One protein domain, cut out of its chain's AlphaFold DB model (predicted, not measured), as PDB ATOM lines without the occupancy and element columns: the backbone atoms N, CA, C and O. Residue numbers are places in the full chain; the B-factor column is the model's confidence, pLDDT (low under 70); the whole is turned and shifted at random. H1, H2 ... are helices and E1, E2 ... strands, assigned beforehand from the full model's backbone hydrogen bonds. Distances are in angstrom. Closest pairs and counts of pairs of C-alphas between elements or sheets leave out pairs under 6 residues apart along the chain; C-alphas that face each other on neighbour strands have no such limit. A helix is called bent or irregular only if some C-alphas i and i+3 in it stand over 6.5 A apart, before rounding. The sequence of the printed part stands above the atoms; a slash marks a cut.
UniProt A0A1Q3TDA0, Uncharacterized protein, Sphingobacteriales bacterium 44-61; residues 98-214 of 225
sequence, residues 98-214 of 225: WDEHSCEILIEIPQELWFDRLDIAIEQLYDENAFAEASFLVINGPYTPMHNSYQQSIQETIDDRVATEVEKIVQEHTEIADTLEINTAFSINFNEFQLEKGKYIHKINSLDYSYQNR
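Overview. This is residues 98 to 214 of the 225 residues of an uncharacterized protein of Sphingobacteriales bacterium 44-61 (UniProt A0A1Q3TDA0). Two small sheets lie partly face to face, closest where E4 meets E6, and one long helix, H1, covers the open side, over E1 and E6 of one sheet and over E3 and E2 of the other. Short H2 sits near one end of this rod by E6, and short E5 lies near the other end. The printed part has 117 residues, with six named strands and two named helices in the order E1 E2 E3 H1 H2 E4 E5 E6, class mixed. Both sheets, E1 - E6 - E5 and E3 - E2 - E4, are antiparallel. The whole is compact, with a radius of gyration of the C-alphas of 15.5 A and spans of 50 by 24 by 19 A.

Arrangement. Begin with the sheet of E1, residues 98 to 110, E6, residues 199 to 214, and E5, residues 194 to 196; it is only just strongly twisted, its C-alphas lying up to 4.2 A off the best plane. Look between E1 and E6 for N 107 and O 202, 2.8 A apart, and in the hairpin of E5 and E6 for N 201 and O 194, 2.8 A. E1 bends by 62 degrees at residue 102. The second sheet has E3, residues 131 to 137, E2, residues 117 to 124, and E4, residues 182 to 189. Here find N 119 and O 135, 2.8 A, in the hairpin of E2 and E3, and N 120 and O 186, 2.8 A, between E2 and E4. The sheets form a sandwich, two sheets face to face, their facing parts 9.3 A centre to centre and their strands at 38 degrees. The closest C-alphas of E4 and E6 are those of Ile 182 and Tyr 209, 4.7 A. H1, residues 145 to 172, is on both sheets, at heights of 8.0 A over the first and 7.7 A over the second. Its closest C-alphas are Arg 161 to Ile 105 of E1, 6.6 A, and Gln 151 to Ala 134 of E3, 5.3 A. H2, residues 174 to 179, only grazes the first sheet and is irregular, with C-alphas 175 and 178 7.9 A apart. E3, H1 H2 and E4 form a split strand-helix-strand unit, two strands running the same way with E2 between them, its crossover left-handed. Every O i to N i+4 pair of H1 is within hydrogen-bond range; H2 has 0 of 2, and 1 of 3 O i to N i+3 pairs.

Along the chain. Find C-alpha 98 at (222.126, 176.779, 231.776); E1 runs 34.9 A from there. H1 starts at C-alpha 145, (204.501, 205.254, 213.671), and runs 40.9 A. E2 is 23.2 A long, E4 22.3 A and E3 19.8 A. E6 runs 45.2 A to C-alpha 214 at (229.262, 178.699, 243.264).

Size, cuts and confidence. The C-alphas farthest apart are those of Gly 141 and Arg 214, 50.3 A. The printed part has no cut and no long link. The mean pLDDT of the printed part is 93.7, and residue 127 is under 70.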
ATOM      1  N   TRP A  98     223.208 176.343 232.651       91.31
ATOM      2  CA  TRP A  98     222.126 176.779 231.776       91.31
ATOM      3  C   TRP A  98     220.918 175.884 232.021       91.31
ATOM      4  O   TRP A  98     221.087 174.673 232.197       91.31
ATOM      5  N   ASP A  99     219.734 176.478 232.028       93.00
ATOM      6  CA  ASP A  99     218.473 175.759 232.162       93.00
ATOM      7  C   ASP A  99     217.344 176.521 231.444       93.00
ATOM      8  O   ASP A  99     217.511 177.661 230.998       93.00
ATOM      9  N   GLU A 100     216.195 175.868 231.311       94.31
ATOM     10  CA  GLU A 100     215.014 176.385 230.626       94.31
ATOM     11  C   GLU A 100     213.855 176.524 231.621       94.31
ATOM     12  O   GLU A 100     213.409 175.556 232.242       94.31
ATOM     13  N   HIS A 101     213.311 177.733 231.746       94.00
ATOM     14  CA  HIS A 101     212.119 177.987 232.549       94.00
ATOM     15  C   HIS A 101     210.870 177.955 231.675       94.00
ATOM     16  O   HIS A 101     210.723 178.752 230.751       94.00
ATOM     17  N   SER A 102     209.936 177.051 231.976       95.44
ATOM     18  CA  SER A 102     208.651 176.986 231.271       95.44
ATOM     19  C   SER A 102     207.741 178.146 231.682       95.44
ATOM     20  O   SER A 102     207.383 178.281 232.852       95.44
ATOM     21  N   CYS A 103     207.283 178.939 230.716       94.44
ATOM     22  CA  CYS A 103     206.415 180.091 230.955       94.44
ATOM     23  C   CYS A 103     205.396 180.292 229.824       94.44
ATOM     24  O   CYS A 103     205.358 179.543 228.857       94.44
ATOM     25  N   GLU A 104     204.543 181.311 229.925       95.31
ATOM     26  CA  GLU A 104     203.698 181.728 228.801       95.31
ATOM     27  C   GLU A 104     203.679 183.256 228.713       95.31
ATOM     28  O   GLU A 104     203.012 183.928 229.504       95.31
ATOM     29  N   ILE A 105     204.398 183.807 227.732       95.12
ATOM     30  CA  ILE A 105     204.363 185.237 227.404       95.12
ATOM     31  C   ILE A 105     203.580 185.406 226.106       95.12
ATOM     32  O   ILE A 105     203.964 184.904 225.048       95.12
ATOM     33  N   LEU A 106     202.443 186.095 226.206       96.19
ATOM     34  CA  LEU A 106     201.529 186.322 225.094       96.19
ATOM     35  C   LEU A 106     201.893 187.610 224.355       96.19
ATOM     36  O   LEU A 106     201.849 188.692 224.936       96.19
ATOM     37  N   ILE A 107     202.167 187.494 223.059       96.75
ATOM     38  CA  ILE A 107     202.379 188.627 222.160       96.75
ATOM     39  C   ILE A 107     201.099 188.844 221.362       96.75
ATOM     40  O   ILE A 107     200.617 187.933 220.685       96.75
ATOM     41  N   GLU A 108     200.568 190.063 221.421       96.38
ATOM     42  CA  GLU A 108     199.372 190.469 220.690       96.38
ATOM     43  C   GLU A 108     199.683 191.621 219.729       96.38
ATOM     44  O   GLU A 108     200.129 192.688 220.145       96.38
ATOM     45  N   ILE A 109     199.381 191.436 218.445       96.81
ATOM     46  CA  ILE A 109     199.551 192.459 217.406       96.81
ATOM     47  C   ILE A 109     198.207 192.660 216.696       96.81
ATOM     48  O   ILE A 109     197.533 191.679 216.386       96.81
ATOM     49  N   PRO A 110     197.757 193.895 216.428       96.00
ATOM     50  CA  PRO A 110     196.524 194.125 215.674       96.00
ATOM     51  C   PRO A 110     196.616 193.556 214.254       96.00
ATOM     52  O   PRO A 110     197.666 193.618 213.612       96.00
ATOM     53  N   GLN A 111     195.495 193.055 213.732       96.12
ATOM     54  CA  GLN A 111     195.437 192.501 212.377       96.12
ATOM     55  C   GLN A 111     195.798 193.531 211.291       96.12
ATOM     56  O   GLN A 111     196.243 193.165 210.204       96.12
ATOM     57  N   GLU A 112     195.595 194.819 211.558       94.00
ATOM     58  CA  GLU A 112     195.839 195.895 210.602       94.00
ATOM     59  C   GLU A 112     197.326 196.261 210.443       94.00
ATOM     60  O   GLU A 112     197.671 196.965 209.491       94.00
ATOM     61  N   LEU A 113     198.205 195.813 211.349       96.12
ATOM     62  CA  LEU A 113     199.643 196.075 211.263       96.12
ATOM     63  C   LEU A 113     200.312 195.022 210.374       96.12
ATOM     64  O   LEU A 113     200.286 193.832 210.676       96.12
ATOM     65  N   TRP A 114     200.924 195.464 209.275       95.94
ATOM     66  CA  TRP A 114     201.700 194.588 208.400       95.94
ATOM     67  C   TRP A 114     203.144 194.493 208.886       95.94
ATOM     68  O   TRP A 114     203.749 195.491 209.254       95.94
ATOM     69  N   PHE A 115     203.711 193.296 208.843       97.38
ATOM     70  CA  PHE A 115     205.115 193.035 209.137       97.38
ATOM     71  C   PHE A 115     205.486 191.672 208.550       97.38
ATOM     72  O   PHE A 115     204.609 190.852 208.275       97.38
ATOM     73  N   ASP A 116     206.774 191.432 208.340       98.00
ATOM     74  CA  ASP A 116     207.280 190.140 207.872       98.00
ATOM     75  C   ASP A 116     207.779 189.290 209.048       98.00
ATOM     76  O   ASP A 116     207.596 188.070 209.067       98.00
ATOM     77  N   ARG A 117     208.387 189.942 210.045       97.94
ATOM     78  CA  ARG A 117     208.963 189.302 211.232       97.94
ATOM     79  C   ARG A 117     208.951 190.250 212.429       97.94
ATOM     80  O   ARG A 117     209.060 191.462 212.251       97.94
ATOM     81  N   LEU A 118     208.824 189.693 213.625       98.38
ATOM     82  CA  LEU A 118     209.081 190.357 214.897       98.38
ATOM     83  C   LEU A 118     210.332 189.727 215.513       98.38
ATOM     84  O   LEU A 118     210.348 188.528 215.774       98.38
ATOM     85  N   ASP A 119     211.360 190.534 215.732       98.31
ATOM     86  CA  ASP A 119     212.546 190.153 216.487       98.31
ATOM     87  C   ASP A 119     212.401 190.662 217.924       98.31
ATOM     88  O   ASP A 119     212.006 191.807 218.133       98.31
ATOM     89  N   ILE A 120     212.681 189.816 218.906       97.81
ATOM     90  CA  ILE A 120     212.682 190.152 220.331       97.81
ATOM     91  C   ILE A 120     214.036 189.740 220.886       97.81
ATOM     92  O   ILE A 120     214.430 188.593 220.701       97.81
ATOM     93  N   ALA A 121     214.721 190.635 221.582       97.12
ATOM     94  CA  ALA A 121     215.876 190.314 222.411       97.12
ATOM     95  C   ALA A 121     215.519 190.603 223.868       97.12
ATOM     96  O   ALA A 121     214.864 191.604 224.140       97.12
ATOM     97  N   ILE A 122     215.910 189.721 224.781       95.75
ATOM     98  CA  ILE A 122     215.708 189.876 226.221       95.75
ATOM     99  C   ILE A 122     217.072 189.742 226.876       95.75
ATOM    100  O   ILE A 122     217.722 188.701 226.754       95.75
ATOM    101  N   GLU A 123     217.476 190.795 227.575       94.19
ATOM    102  CA  GLU A 123     218.729 190.862 228.308       94.19
ATOM    103  C   GLU A 123     218.444 191.175 229.776       94.19
ATOM    104  O   GLU A 123     217.779 192.150 230.112       94.19
ATOM    105  N   GLN A 124     218.968 190.340 230.661       89.69
ATOM    106  CA  GLN A 124     219.098 190.611 232.079       89.69
ATOM    107  C   GLN A 124     220.506 190.208 232.481       89.69
ATOM    108  O   GLN A 124     220.847 189.023 232.468       89.69
ATOM    109  N   LEU A 125     221.310 191.204 232.831       82.06
ATOM    110  CA  LEU A 125     222.608 190.994 233.453       82.06
ATOM    111  C   LEU A 125     222.432 191.013 234.973       82.06
ATOM    112  O   LEU A 125     221.497 191.623 235.481       82.06
ATOM    113  N   TYR A 126     223.314 190.317 235.684       73.38
ATOM    114  CA  TYR A 126     223.331 190.175 237.146       73.38
ATOM    115  C   TYR A 126     222.744 191.367 237.925       73.38
ATOM    116  O   TYR A 126     223.202 192.490 237.737       73.38
ATOM    117  N   ASP A 127     221.810 191.121 238.852       69.94
ATOM    118  CA  ASP A 127     221.218 192.144 239.748       69.94
ATOM    119  C   ASP A 127     220.604 193.374 239.024       69.94
ATOM    120  O   ASP A 127     220.228 194.366 239.652       69.94
ATOM    121  N   GLU A 128     220.469 193.328 237.694       82.00
ATOM    122  CA  GLU A 128     219.755 194.316 236.891       82.00
ATOM    123  C   GLU A 128     218.348 193.811 236.553       82.00
ATOM    124  O   GLU A 128     218.048 192.615 236.579       82.00
ATOM    125  N   ASN A 129     217.456 194.746 236.228       85.19
ATOM    126  CA  ASN A 129     216.138 194.383 235.721       85.19
ATOM    127  C   ASN A 129     216.270 193.862 234.291       85.19
ATOM    128  O   ASN A 129     217.026 194.425 233.498       85.19
ATOM    129  N   ALA A 130     215.474 192.849 233.950       86.75
ATOM    130  CA  ALA A 130     215.327 192.430 232.566       86.75
ATOM    131  C   ALA A 130     214.873 193.593 231.679       86.75
ATOM    132  O   ALA A 130     214.033 194.407 232.072       86.75
ATOM    133  N   PHE A 131     215.424 193.630 230.475       92.31
ATOM    134  CA  PHE A 131     215.089 194.574 229.431       92.31
ATOM    135  C   PHE A 131     214.856 193.827 228.121       92.31
ATOM    136  O   PHE A 131     215.694 193.045 227.670       92.31
ATOM    137  N   ALA A 132     213.718 194.096 227.497       95.25
ATOM    138  CA  ALA A 132     213.339 193.570 226.207       95.25
ATOM    139  C   ALA A 132     213.410 194.653 225.129       95.25
ATOM    140  O   ALA A 132     212.886 195.762 225.264       95.25
ATOM    141  N   GLU A 133     213.986 194.290 223.990       97.25
ATOM    142  CA  GLU A 133     213.941 195.067 222.760       97.25
ATOM    143  C   GLU A 133     213.097 194.318 221.730       97.25
ATOM    144  O   GLU A 133     213.369 193.159 221.426       97.25
ATOM    145  N   ALA A 134     212.071 194.971 221.178       97.56
ATOM    146  CA  ALA A 134     211.202 194.383 220.163       97.56
ATOM    147  C   ALA A 134     211.309 195.173 218.857       97.56
ATOM    148  O   ALA A 134     211.180 196.398 218.837       97.56
ATOM    149  N   SER A 135     211.500 194.481 217.736       97.88
ATOM    150  CA  SER A 135     211.729 195.088 216.429       97.88
ATOM    151  C   SER A 135     210.928 194.433 215.317       97.88
ATOM    152  O   SER A 135     211.041 193.236 215.070       97.88
ATOM    153  N   PHE A 136     210.119 195.226 214.610       98.12
ATOM    154  CA  PHE A 136     209.442 194.749 213.409       98.12
ATOM    155  C   PHE A 136     210.362 194.853 212.195       98.12
ATOM    156  O   PHE A 136     210.882 195.921 211.873       98.12
ATOM    157  N   LEU A 137     210.472 193.762 211.446       97.56
ATOM    158  CA  LEU A 137     211.038 193.766 210.107       97.56
ATOM    159  C   LEU A 137     209.919 193.931 209.074       97.56
ATOM    160  O   LEU A 137     208.958 193.161 209.051       97.56
ATOM    161  N   VAL A 138     210.095 194.905 208.179       97.25
ATOM    162  CA  VAL A 138     209.216 195.148 207.028       97.25
ATOM    163  C   VAL A 138     210.078 195.208 205.765       97.25
ATOM    164  O   VAL A 138     210.827 196.160 205.559       97.25
ATOM    165  N   ILE A 139     209.997 194.186 204.919       94.31
ATOM    166  CA  ILE A 139     210.833 194.014 203.722       94.31
ATOM    167  C   ILE A 139     210.244 194.782 202.531       94.31
ATOM    168  O   ILE A 139     210.988 195.379 201.757       94.31
ATOM    169  N   ASN A 140     208.914 194.793 202.381       89.94
ATOM    170  CA  ASN A 140     208.220 195.374 201.219       89.94
ATOM    171  C   ASN A 140     207.029 196.264 201.613       89.94
ATOM    172  O   ASN A 140     205.917 196.107 201.108       89.94
ATOM    173  N   GLY A 141     207.255 197.221 202.508       91.69
ATOM    174  CA  GLY A 141     206.221 198.151 202.951       91.69
ATOM    175  C   GLY A 141     206.803 199.353 203.687       91.69
ATOM    176  O   GLY A 141     207.980 199.345 204.052       91.69
ATOM    177  N   PRO A 142     206.010 200.415 203.895       94.94
ATOM    178  CA  PRO A 142     206.461 201.533 204.699       94.94
ATOM    179  C   PRO A 142     206.499 201.137 206.174       94.94
ATOM    180  O   PRO A 142     205.570 200.514 206.687       94.94
ATOM    181  N   TYR A 143     207.547 201.575 206.860       96.31
ATOM    182  CA  TYR A 143     207.566 201.609 208.312       96.31
ATOM    183  C   TYR A 143     206.744 202.807 208.793       96.31
ATOM    184  O   TYR A 143     206.912 203.921 208.289       96.31
ATOM    185  N   THR A 144     205.835 202.599 209.741       96.25
ATOM    186  CA  THR A 144     204.901 203.643 210.203       96.25
ATOM    187  C   THR A 144     205.010 203.867 211.706       96.25
ATOM    188  O   THR A 144     205.449 202.967 212.419       96.25
ATOM    189  N   PRO A 145     204.538 205.015 212.229       96.94
ATOM    190  CA  PRO A 145     204.501 205.254 213.671       96.94
ATOM    191  C   PRO A 145     203.738 204.189 214.473       96.94
ATOM    192  O   PRO A 145     204.055 203.990 215.639       96.94
ATOM    193  N   MET A 146     202.782 203.474 213.860       95.81
ATOM    194  CA  MET A 146     202.100 202.360 214.527       95.81
ATOM    195  C   MET A 146     203.073 201.244 214.912       95.81
ATOM    196  O   MET A 146     202.926 200.683 215.989       95.81
ATOM    197  N   HIS A 147     204.084 200.961 214.086       97.69
ATOM    198  CA  HIS A 147     205.084 199.938 214.393       97.69
ATOM    199  C   HIS A 147     205.837 200.300 215.675       97.69
ATOM    200  O   HIS A 147     205.871 199.488 216.588       97.69
ATOM    201  N   ASN A 148     206.307 201.550 215.795       96.31
ATOM    202  CA  ASN A 148     206.971 202.042 217.010       96.31
ATOM    203  C   ASN A 148     206.079 201.914 218.251       96.31
ATOM    204  O   ASN A 148     206.529 201.447 219.291       96.31
ATOM    205  N   SER A 149     204.807 202.316 218.148       96.12
ATOM    206  CA  SER A 149     203.876 202.225 219.279       96.12
ATOM    207  C   SER A 149     203.641 200.780 219.723       96.12
ATOM    208  O   SER A 149     203.593 200.513 220.921       96.12
ATOM    209  N   TYR A 150     203.514 199.846 218.778       96.19
ATOM    210  CA  TYR A 150     203.322 198.436 219.113       96.19
ATOM    211  C   TYR A 150     204.606 197.754 219.581       96.19
ATOM    212  O   TYR A 150     204.520 196.949 220.496       96.19
ATOM    213  N   GLN A 151     205.780 198.101 219.046       97.06
ATOM    214  CA  GLN A 151     207.059 197.632 219.593       97.06
ATOM    215  C   GLN A 151     207.188 198.010 221.060       97.06
ATOM    216  O   GLN A 151     207.422 197.136 221.882       97.06
ATOM    217  N   GLN A 152     206.958 199.282 221.398       96.31
ATOM    218  CA  GLN A 152     207.032 199.738 222.780       96.31
ATOM    219  C   GLN A 152     206.032 198.987 223.672       96.31
ATOM    220  O   GLN A 152     206.398 198.517 224.742       96.31
ATOM    221  N   SER A 153     204.790 198.803 223.213       96.06
ATOM    222  CA  SER A 153     203.787 198.040 223.966       96.06
ATOM    223  C   SER A 153     204.173 196.567 224.156       96.06
ATOM    224  O   SER A 153     203.847 195.985 225.190       96.06
ATOM    225  N   ILE A 154     204.818 195.951 223.161       96.50
ATOM    226  CA  ILE A 154     205.315 194.574 223.244       96.50
ATOM    227  C   ILE A 154     206.483 194.507 224.226       96.50
ATOM    228  O   ILE A 154     206.476 193.626 225.075       96.50
ATOM    229  N   GLN A 155     207.428 195.448 224.158       96.44
ATOM    230  CA  GLN A 155     208.545 195.551 225.099       96.44
ATOM    231  C   GLN A 155     208.047 195.655 226.537       96.44
ATOM    232  O   GLN A 155     208.372 194.790 227.334       96.44
ATOM    233  N   GLU A 156     207.161 196.611 226.833       95.06
ATOM    234  CA  GLU A 156     206.579 196.782 228.174       95.06
ATOM    235  C   GLU A 156     205.884 195.496 228.660       95.06
ATOM    236  O   GLU A 156     206.016 195.099 229.814       95.06
ATOM    237  N   THR A 157     205.185 194.792 227.761       95.00
ATOM    238  CA  THR A 157     204.539 193.514 228.097       95.00
ATOM    239  C   THR A 157     205.561 192.420 228.403       95.00
ATOM    240  O   THR A 157     205.336 191.617 229.306       95.00
ATOM    241  N   ILE A 158     206.647 192.343 227.635       95.62
ATOM    242  CA  ILE A 158     207.689 191.336 227.832       95.62
ATOM    243  C   ILE A 158     208.477 191.652 229.102       95.62
ATOM    244  O   ILE A 158     208.634 190.744 229.907       95.62
ATOM    245  N   ASP A 159     208.871 192.904 229.334       94.62
ATOM    246  CA  ASP A 159     209.574 193.355 230.542       94.62
ATOM    247  C   ASP A 159     208.818 192.942 231.812       94.62
ATOM    248  O   ASP A 159     209.357 192.228 232.660       94.62
ATOM    249  N   ASP A 160     207.532 193.300 231.906       93.62
ATOM    250  CA  ASP A 160     206.687 192.974 233.062       93.62
ATOM    251  C   ASP A 160     206.574 191.454 233.285       93.62
ATOM    252  O   ASP A 160     206.550 190.957 234.420       93.62
ATOM    253  N   ARG A 161     206.470 190.690 232.190       95.25
ATOM    254  CA  ARG A 161     206.316 189.234 232.252       95.25
ATOM    255  C   ARG A 161     207.618 188.542 232.609       95.25
ATOM    256  O   ARG A 161     207.592 187.692 233.490       95.25
ATOM    257  N   VAL A 162     208.727 188.923 231.987       94.44
ATOM    258  CA  VAL A 162     210.053 188.381 232.292       94.44
ATOM    259  C   VAL A 162     210.407 188.672 233.742       94.44
ATOM    260  O   VAL A 162     210.783 187.740 234.439       94.44
ATOM    261  N   ALA A 163     210.183 189.893 234.240       93.06
ATOM    262  CA  ALA A 163     210.410 190.216 235.649       93.06
ATOM    263  C   ALA A 163     209.633 189.273 236.589       93.06
ATOM    264  O   ALA A 163     210.191 188.726 237.538       93.06
ATOM    265  N   THR A 164     208.363 189.002 236.274       93.62
ATOM    266  CA  THR A 164     207.540 188.054 237.041       93.62
ATOM    267  C   THR A 164     208.080 186.620 236.972       93.62
ATOM    268  O   THR A 164     208.017 185.892 237.961       93.62
ATOM    269  N   GLU A 165     208.561 186.169 235.812       94.44
ATOM    270  CA  GLU A 165     209.112 184.819 235.663       94.44
ATOM    271  C   GLU A 165     210.480 184.676 236.347       94.44
ATOM    272  O   GLU A 165     210.715 183.676 237.017       94.44
ATOM    273  N   VAL A 166     211.333 185.699 236.282       91.94
ATOM    274  CA  VAL A 166     212.618 185.767 236.996       91.94
ATOM    275  C   VAL A 166     212.412 185.633 238.498       91.94
ATOM    276  O   VAL A 166     213.084 184.827 239.140       91.94
ATOM    277  N   GLU A 167     211.439 186.352 239.067       92.25
ATOM    278  CA  GLU A 167     211.103 186.225 240.488       92.25
ATOM    279  C   GLU A 167     210.738 184.785 240.876       92.25
ATOM    280  O   GLU A 167     211.080 184.346 241.976       92.25
ATOM    281  N   LYS A 168     210.068 184.031 239.995       93.88
ATOM    282  CA  LYS A 168     209.744 182.620 240.250       93.88
ATOM    283  C   LYS A 168     210.984 181.740 240.196       93.88
ATOM    284  O   LYS A 168     211.173 180.952 241.116       93.88
ATOM    285  N   ILE A 169     211.836 181.909 239.182       92.38
ATOM    286  CA  ILE A 169     213.086 181.142 239.062       92.38
ATOM    287  C   ILE A 169     213.937 181.346 240.320       92.38
ATOM    288  O   ILE A 169     214.389 180.383 240.930       92.38
ATOM    289  N   VAL A 170     214.077 182.593 240.778       91.12
ATOM    290  CA  VAL A 170     214.824 182.931 242.001       91.12
ATOM    291  C   VAL A 170     214.190 182.330 243.263       91.12
ATOM    292  O   VAL A 170     214.903 181.918 244.176       91.12
ATOM    293  N   GLN A 171     212.858 182.259 243.343       91.44
ATOM    294  CA  GLN A 171     212.167 181.608 244.464       91.44
ATOM    295  C   GLN A 171     212.364 180.086 244.474       91.44
ATOM    296  O   GLN A 171     212.435 179.492 245.552       91.44
ATOM    297  N   GLU A 172     212.437 179.464 243.299       90.56
ATOM    298  CA  GLU A 172     212.669 178.025 243.135       90.56
ATOM    299  C   GLU A 172     214.148 177.656 243.347       90.56
ATOM    300  O   GLU A 172     214.437 176.594 243.902       90.56
ATOM    301  N   HIS A 173     215.061 178.572 243.005       87.31
ATOM    302  CA  HIS A 173     216.515 178.406 243.033       87.31
ATOM    303  C   HIS A 173     217.203 179.571 243.755       87.31
ATOM    304  O   HIS A 173     217.920 180.387 243.175       87.31
ATOM    305  N   THR A 174     216.999 179.670 245.068       86.06
ATOM    306  CA  THR A 174     217.557 180.778 245.866       86.06
ATOM    307  C   THR A 174     219.085 180.892 245.802       86.06
ATOM    308  O   THR A 174     219.636 181.963 246.032       86.06
ATOM    309  N   GLU A 175     219.779 179.799 245.486       84.12
ATOM    310  CA  GLU A 175     221.232 179.718 245.366       84.12
ATOM    311  C   GLU A 175     221.803 180.400 244.117       84.12
ATOM    312  O   GLU A 175     222.992 180.715 244.106       84.12
ATOM    313  N   ILE A 176     220.977 180.656 243.094       86.56
ATOM    314  CA  ILE A 176     221.420 181.281 241.838       86.56
ATOM    315  C   ILE A 176     221.000 182.746 241.710       86.56
ATOM    316  O   ILE A 176     221.375 183.380 240.728       86.56
ATOM    317  N   ALA A 177     220.265 183.284 242.689       85.81
ATOM    318  CA  ALA A 177     219.621 184.600 242.640       85.81
ATOM    319  C   ALA A 177     220.545 185.729 242.154       85.81
ATOM    320  O   ALA A 177     220.202 186.458 241.229       85.81
ATOM    321  N   ASP A 178     221.750 185.807 242.723       85.69
ATOM    322  CA  ASP A 178     222.721 186.874 242.444       85.69
ATOM    323  C   ASP A 178     223.561 186.612 241.178       85.69
ATOM    324  O   ASP A 178     224.439 187.398 240.824       85.69
ATOM    325  N   THR A 179     223.351 185.471 240.522       88.00
ATOM    326  CA  THR A 179     224.152 185.014 239.375       88.00
ATOM    327  C   THR A 179     223.317 184.702 238.142       88.00
ATOM    328  O   THR A 179     223.887 184.320 237.125       88.00
ATOM    329  N   LEU A 180     221.993 184.818 238.244       90.69
ATOM    330  CA  LEU A 180     221.068 184.535 237.162       90.69
ATOM    331  C   LEU A 180     221.186 185.608 236.080       90.69
ATOM    332  O   LEU A 180     221.186 186.806 236.361       90.69
ATOM    333  N   GLU A 181     221.240 185.148 234.838       92.62
ATOM    334  CA  GLU A 181     221.276 185.963 233.635       92.62
ATOM    335  C   GLU A 181     220.272 185.424 232.622       92.62
ATOM    336  O   GLU A 181     220.127 184.212 232.449       92.62
ATOM    337  N   ILE A 182     219.613 186.330 231.909       93.12
ATOM    338  CA  ILE A 182     218.783 185.992 230.753       93.12
ATOM    339  C   ILE A 182     219.407 186.672 229.546       93.12
ATOM    340  O   ILE A 182     219.594 187.883 229.531       93.12
ATOM    341  N   ASN A 183     219.736 185.888 228.528       93.12
ATOM    342  CA  ASN A 183     220.178 186.403 227.243       93.12
ATOM    343  C   ASN A 183     219.580 185.519 226.156       93.12
ATOM    344  O   ASN A 183     220.153 184.497 225.773       93.12
ATOM    345  N   THR A 184     218.376 185.879 225.726       93.50
ATOM    346  CA  THR A 184     217.631 185.104 224.738       93.50
ATOM    347  C   THR A 184     217.074 186.005 223.652       93.50
ATOM    348  O   THR A 184     216.767 187.178 223.874       93.50
ATOM    349  N   ALA A 185     216.955 185.452 222.450       95.69
ATOM    350  CA  ALA A 185     216.435 186.163 221.300       95.69
ATOM    351  C   ALA A 185     215.465 185.284 220.512       95.69
ATOM    352  O   ALA A 185     215.732 184.115 220.230       95.69
ATOM    353  N   PHE A 186     214.355 185.885 220.098       96.56
ATOM    354  CA  PHE A 186     213.313 185.260 219.304       96.56
ATOM    355  C   PHE A 186     213.172 185.992 217.976       96.56
ATOM    356  O   PHE A 186     213.087 187.215 217.932       96.56
ATOM    357  N   SER A 187     213.083 185.236 216.886       97.62
ATOM    358  CA  SER A 187     212.767 185.757 215.556       97.62
ATOM    359  C   SER A 187     211.495 185.083 215.066       97.62
ATOM    360  O   SER A 187     211.536 183.955 214.581       97.62
ATOM    361  N   ILE A 188     210.368 185.777 215.202       97.88
ATOM    362  CA  ILE A 188     209.028 185.236 214.971       97.88
ATOM    363  C   ILE A 188     208.521 185.741 213.624       97.88
ATOM    364  O   ILE A 188     208.219 186.925 213.450       97.88
ATOM    365  N   ASN A 189     208.429 184.857 212.640       98.06
ATOM    366  CA  ASN A 189     207.903 185.195 211.324       98.06
ATOM    367  C   ASN A 189     206.386 185.403 211.386       98.06
ATOM    368  O   ASN A 189     205.681 184.779 212.177       98.06
ATOM    369  N   PHE A 190     205.851 186.243 210.501       97.12
ATOM    370  CA  PHE A 190     204.417 186.547 210.449       97.12
ATOM    371  C   PHE A 190     203.522 185.295 210.363       97.12
ATOM    372  O   PHE A 190     202.445 185.247 210.953       97.12
ATOM    373  N   ASN A 191     203.968 184.255 209.653       96.94
ATOM    374  CA  ASN A 191     203.225 182.999 209.502       96.94
ATOM    375  C   ASN A 191     203.190 182.126 210.772       96.94
ATOM    376  O   ASN A 191     202.453 181.141 210.793       96.94
ATOM    377  N   GLU A 192     203.959 182.470 211.805       97.94
ATOM    378  CA  GLU A 192     203.967 181.804 213.115       97.94
ATOM    379  C   GLU A 192     202.935 182.406 214.082       97.94
ATOM    380  O   GLU A 192     202.724 181.880 215.177       97.94
ATOM    381  N   PHE A 193     202.263 183.489 213.681       97.62
ATOM    382  CA  PHE A 193     201.159 184.076 214.429       97.62
ATOM    383  C   PHE A 193     199.822 183.431 214.058       97.62
ATOM    384  O   PHE A 193     199.540 183.119 212.898       97.62
ATOM    385  N   GLN A 194     198.948 183.301 215.051       97.38
ATOM    386  CA  GLN A 194     197.576 182.833 214.874       97.38
ATOM    387  C   GLN A 194     196.609 184.015 214.908       97.38
ATOM    388  O   GLN A 194     196.699 184.872 215.783       97.38
ATOM    389  N   LEU A 195     195.679 184.082 213.951       96.75
ATOM    390  CA  LEU A 195     194.664 185.134 213.927       96.75
ATOM    391  C   LEU A 195     193.496 184.763 214.847       96.75
ATOM    392  O   LEU A 195     192.697 183.883 214.525       96.75
ATOM    393  N   GLU A 196     193.342 185.496 215.946       96.56
ATOM    394  CA  GLU A 196     192.251 185.338 216.900       96.56
ATOM    395  C   GLU A 196     191.584 186.682 217.193       96.56
ATOM    396  O   GLU A 196     192.227 187.645 217.595       96.56
ATOM    397  N   LYS A 197     190.257 186.762 217.010       94.31
ATOM    398  CA  LYS A 197     189.444 187.948 217.360       94.31
ATOM    399  C   LYS A 197     190.000 189.286 216.819       94.31
ATOM    400  O   LYS A 197     189.874 190.312 217.480       94.31
ATOM    401  N   GLY A 198     190.579 189.276 215.615       94.56
ATOM    402  CA  GLY A 198     191.152 190.470 214.976       94.56
ATOM    403  C   GLY A 198     192.569 190.829 215.437       94.56
ATOM    404  O   GLY A 198     193.022 191.945 215.198       94.56
ATOM    405  N   LYS A 199     193.274 189.906 216.098       96.81
ATOM    406  CA  LYS A 199     194.669 190.063 216.514       96.81
ATOM    407  C   LYS A 199     195.507 188.875 216.058       96.81
ATOM    408  O   LYS A 199     195.037 187.742 216.070       96.81
ATOM    409  N   TYR A 200     196.749 189.141 215.693       97.69
ATOM    410  CA  TYR A 200     197.799 188.145 215.555       97.69
ATOM    411  C   TYR A 200     198.372 187.827 216.934       97.69
ATOM    412  O   TYR A 200     198.782 188.729 217.661       97.69
ATOM    413  N   ILE A 201     198.371 186.544 217.282       97.75
ATOM    414  CA  ILE A 201     198.761 186.030 218.591       97.75
ATOM    415  C   ILE A 201     199.945 185.081 218.437       97.75
ATOM    416  O   ILE A 201     199.909 184.174 217.603       97.75
ATOM    417  N   HIS A 202     200.968 185.261 219.268       97.62
ATOM    418  CA  HIS A 202     202.064 184.308 219.428       97.62
ATOM    419  C   HIS A 202     202.371 184.096 220.912       97.62
ATOM    420  O   HIS A 202     202.105 184.972 221.736       97.62
ATOM    421  N   LYS A 203     202.902 182.921 221.256       97.12
ATOM    422  CA  LYS A 203     203.243 182.543 222.629       97.12
ATOM    423  C   LYS A 203     204.708 182.147 222.716       97.12
ATOM    424  O   LYS A 203     205.111 181.190 222.058       97.12
ATOM    425  N   ILE A 204     205.456 182.837 223.568       96.00
ATOM    426  CA  ILE A 204     206.768 182.376 224.028       96.00
ATOM    427  C   ILE A 204     206.511 181.418 225.196       96.00
ATOM    428  O   ILE A 204     205.892 181.813 226.186       96.00
ATOM    429  N   ASN A 205     206.925 180.157 225.047       95.75
ATOM    430  CA  ASN A 205     206.589 179.075 225.987       95.75
ATOM    431  C   ASN A 205     207.704 178.763 226.998       95.75
ATOM    432  O   ASN A 205     207.512 177.964 227.916       95.75
ATOM    433  N   SER A 206     208.872 179.363 226.812       94.88
ATOM    434  CA  SER A 206     210.006 179.184 227.702       94.88
ATOM    435  C   SER A 206     210.978 180.353 227.619       94.88
ATOM    436  O   SER A 206     211.009 181.090 226.629       94.88
ATOM    437  N   LEU A 207     211.741 180.523 228.695       94.19
ATOM    438  CA  LEU A 207     212.870 181.432 228.783       94.19
ATOM    439  C   LEU A 207     214.115 180.630 229.135       94.19
ATOM    440  O   LEU A 207     214.162 179.945 230.156       94.19
ATOM    441  N   ASP A 208     215.122 180.774 228.294       93.81
ATOM    442  CA  ASP A 208     216.453 180.250 228.545       93.81
ATOM    443  C   ASP A 208     217.180 181.183 229.515       93.81
ATOM    444  O   ASP A 208     217.211 182.401 229.301       93.81
ATOM    445  N   TYR A 209     217.790 180.623 230.557       93.31
ATOM    446  CA  TYR A 209     218.587 181.388 231.512       93.31
ATOM    447  C   TYR A 209     219.914 180.690 231.812       93.31
ATOM    448  O   TYR A 209     220.048 179.467 231.737       93.31
ATOM    449  N   SER A 210     220.924 181.484 232.144       91.69
ATOM    450  CA  SER A 210     222.231 181.015 232.596       91.69
ATOM    451  C   SER A 210     222.509 181.491 234.013       91.69
ATOM    452  O   SER A 210     221.907 182.449 234.489       91.69
ATOM    453  N   TYR A 211     223.403 180.804 234.713       90.69
ATOM    454  CA  TYR A 211     223.748 181.139 236.093       90.69
ATOM    455  C   TYR A 211     225.149 180.651 236.461       90.69
ATOM    456  O   TYR A 211     225.754 179.877 235.719       90.69
ATOM    457  N   GLN A 212     225.679 181.077 237.612       87.06
ATOM    458  CA  GLN A 212     226.952 180.570 238.131       87.06
ATOM    459  C   GLN A 212     226.732 179.709 239.377       87.06
ATOM    460  O   GLN A 212     226.391 180.202 240.449       87.06
ATOM    461  N   ASN A 213     227.013 178.412 239.261       84.19
ATOM    462  CA  ASN A 213     227.019 177.498 240.398       84.19
ATOM    463  C   ASN A 213     228.262 177.723 241.243       84.19
ATOM    464  O   ASN A 213     229.336 177.256 240.872       84.19
ATOM    465  N   ARG A 214     228.129 178.407 242.380       85.19
ATOM    466  CA  ARG A 214     229.262 178.699 243.264       85.19
ATOM    467  C   ARG A 214     229.339 177.706 244.422       85.19
ATOM    468  O   ARG A 214     228.423 177.601 245.231       85.19
TER     469      ARG A 214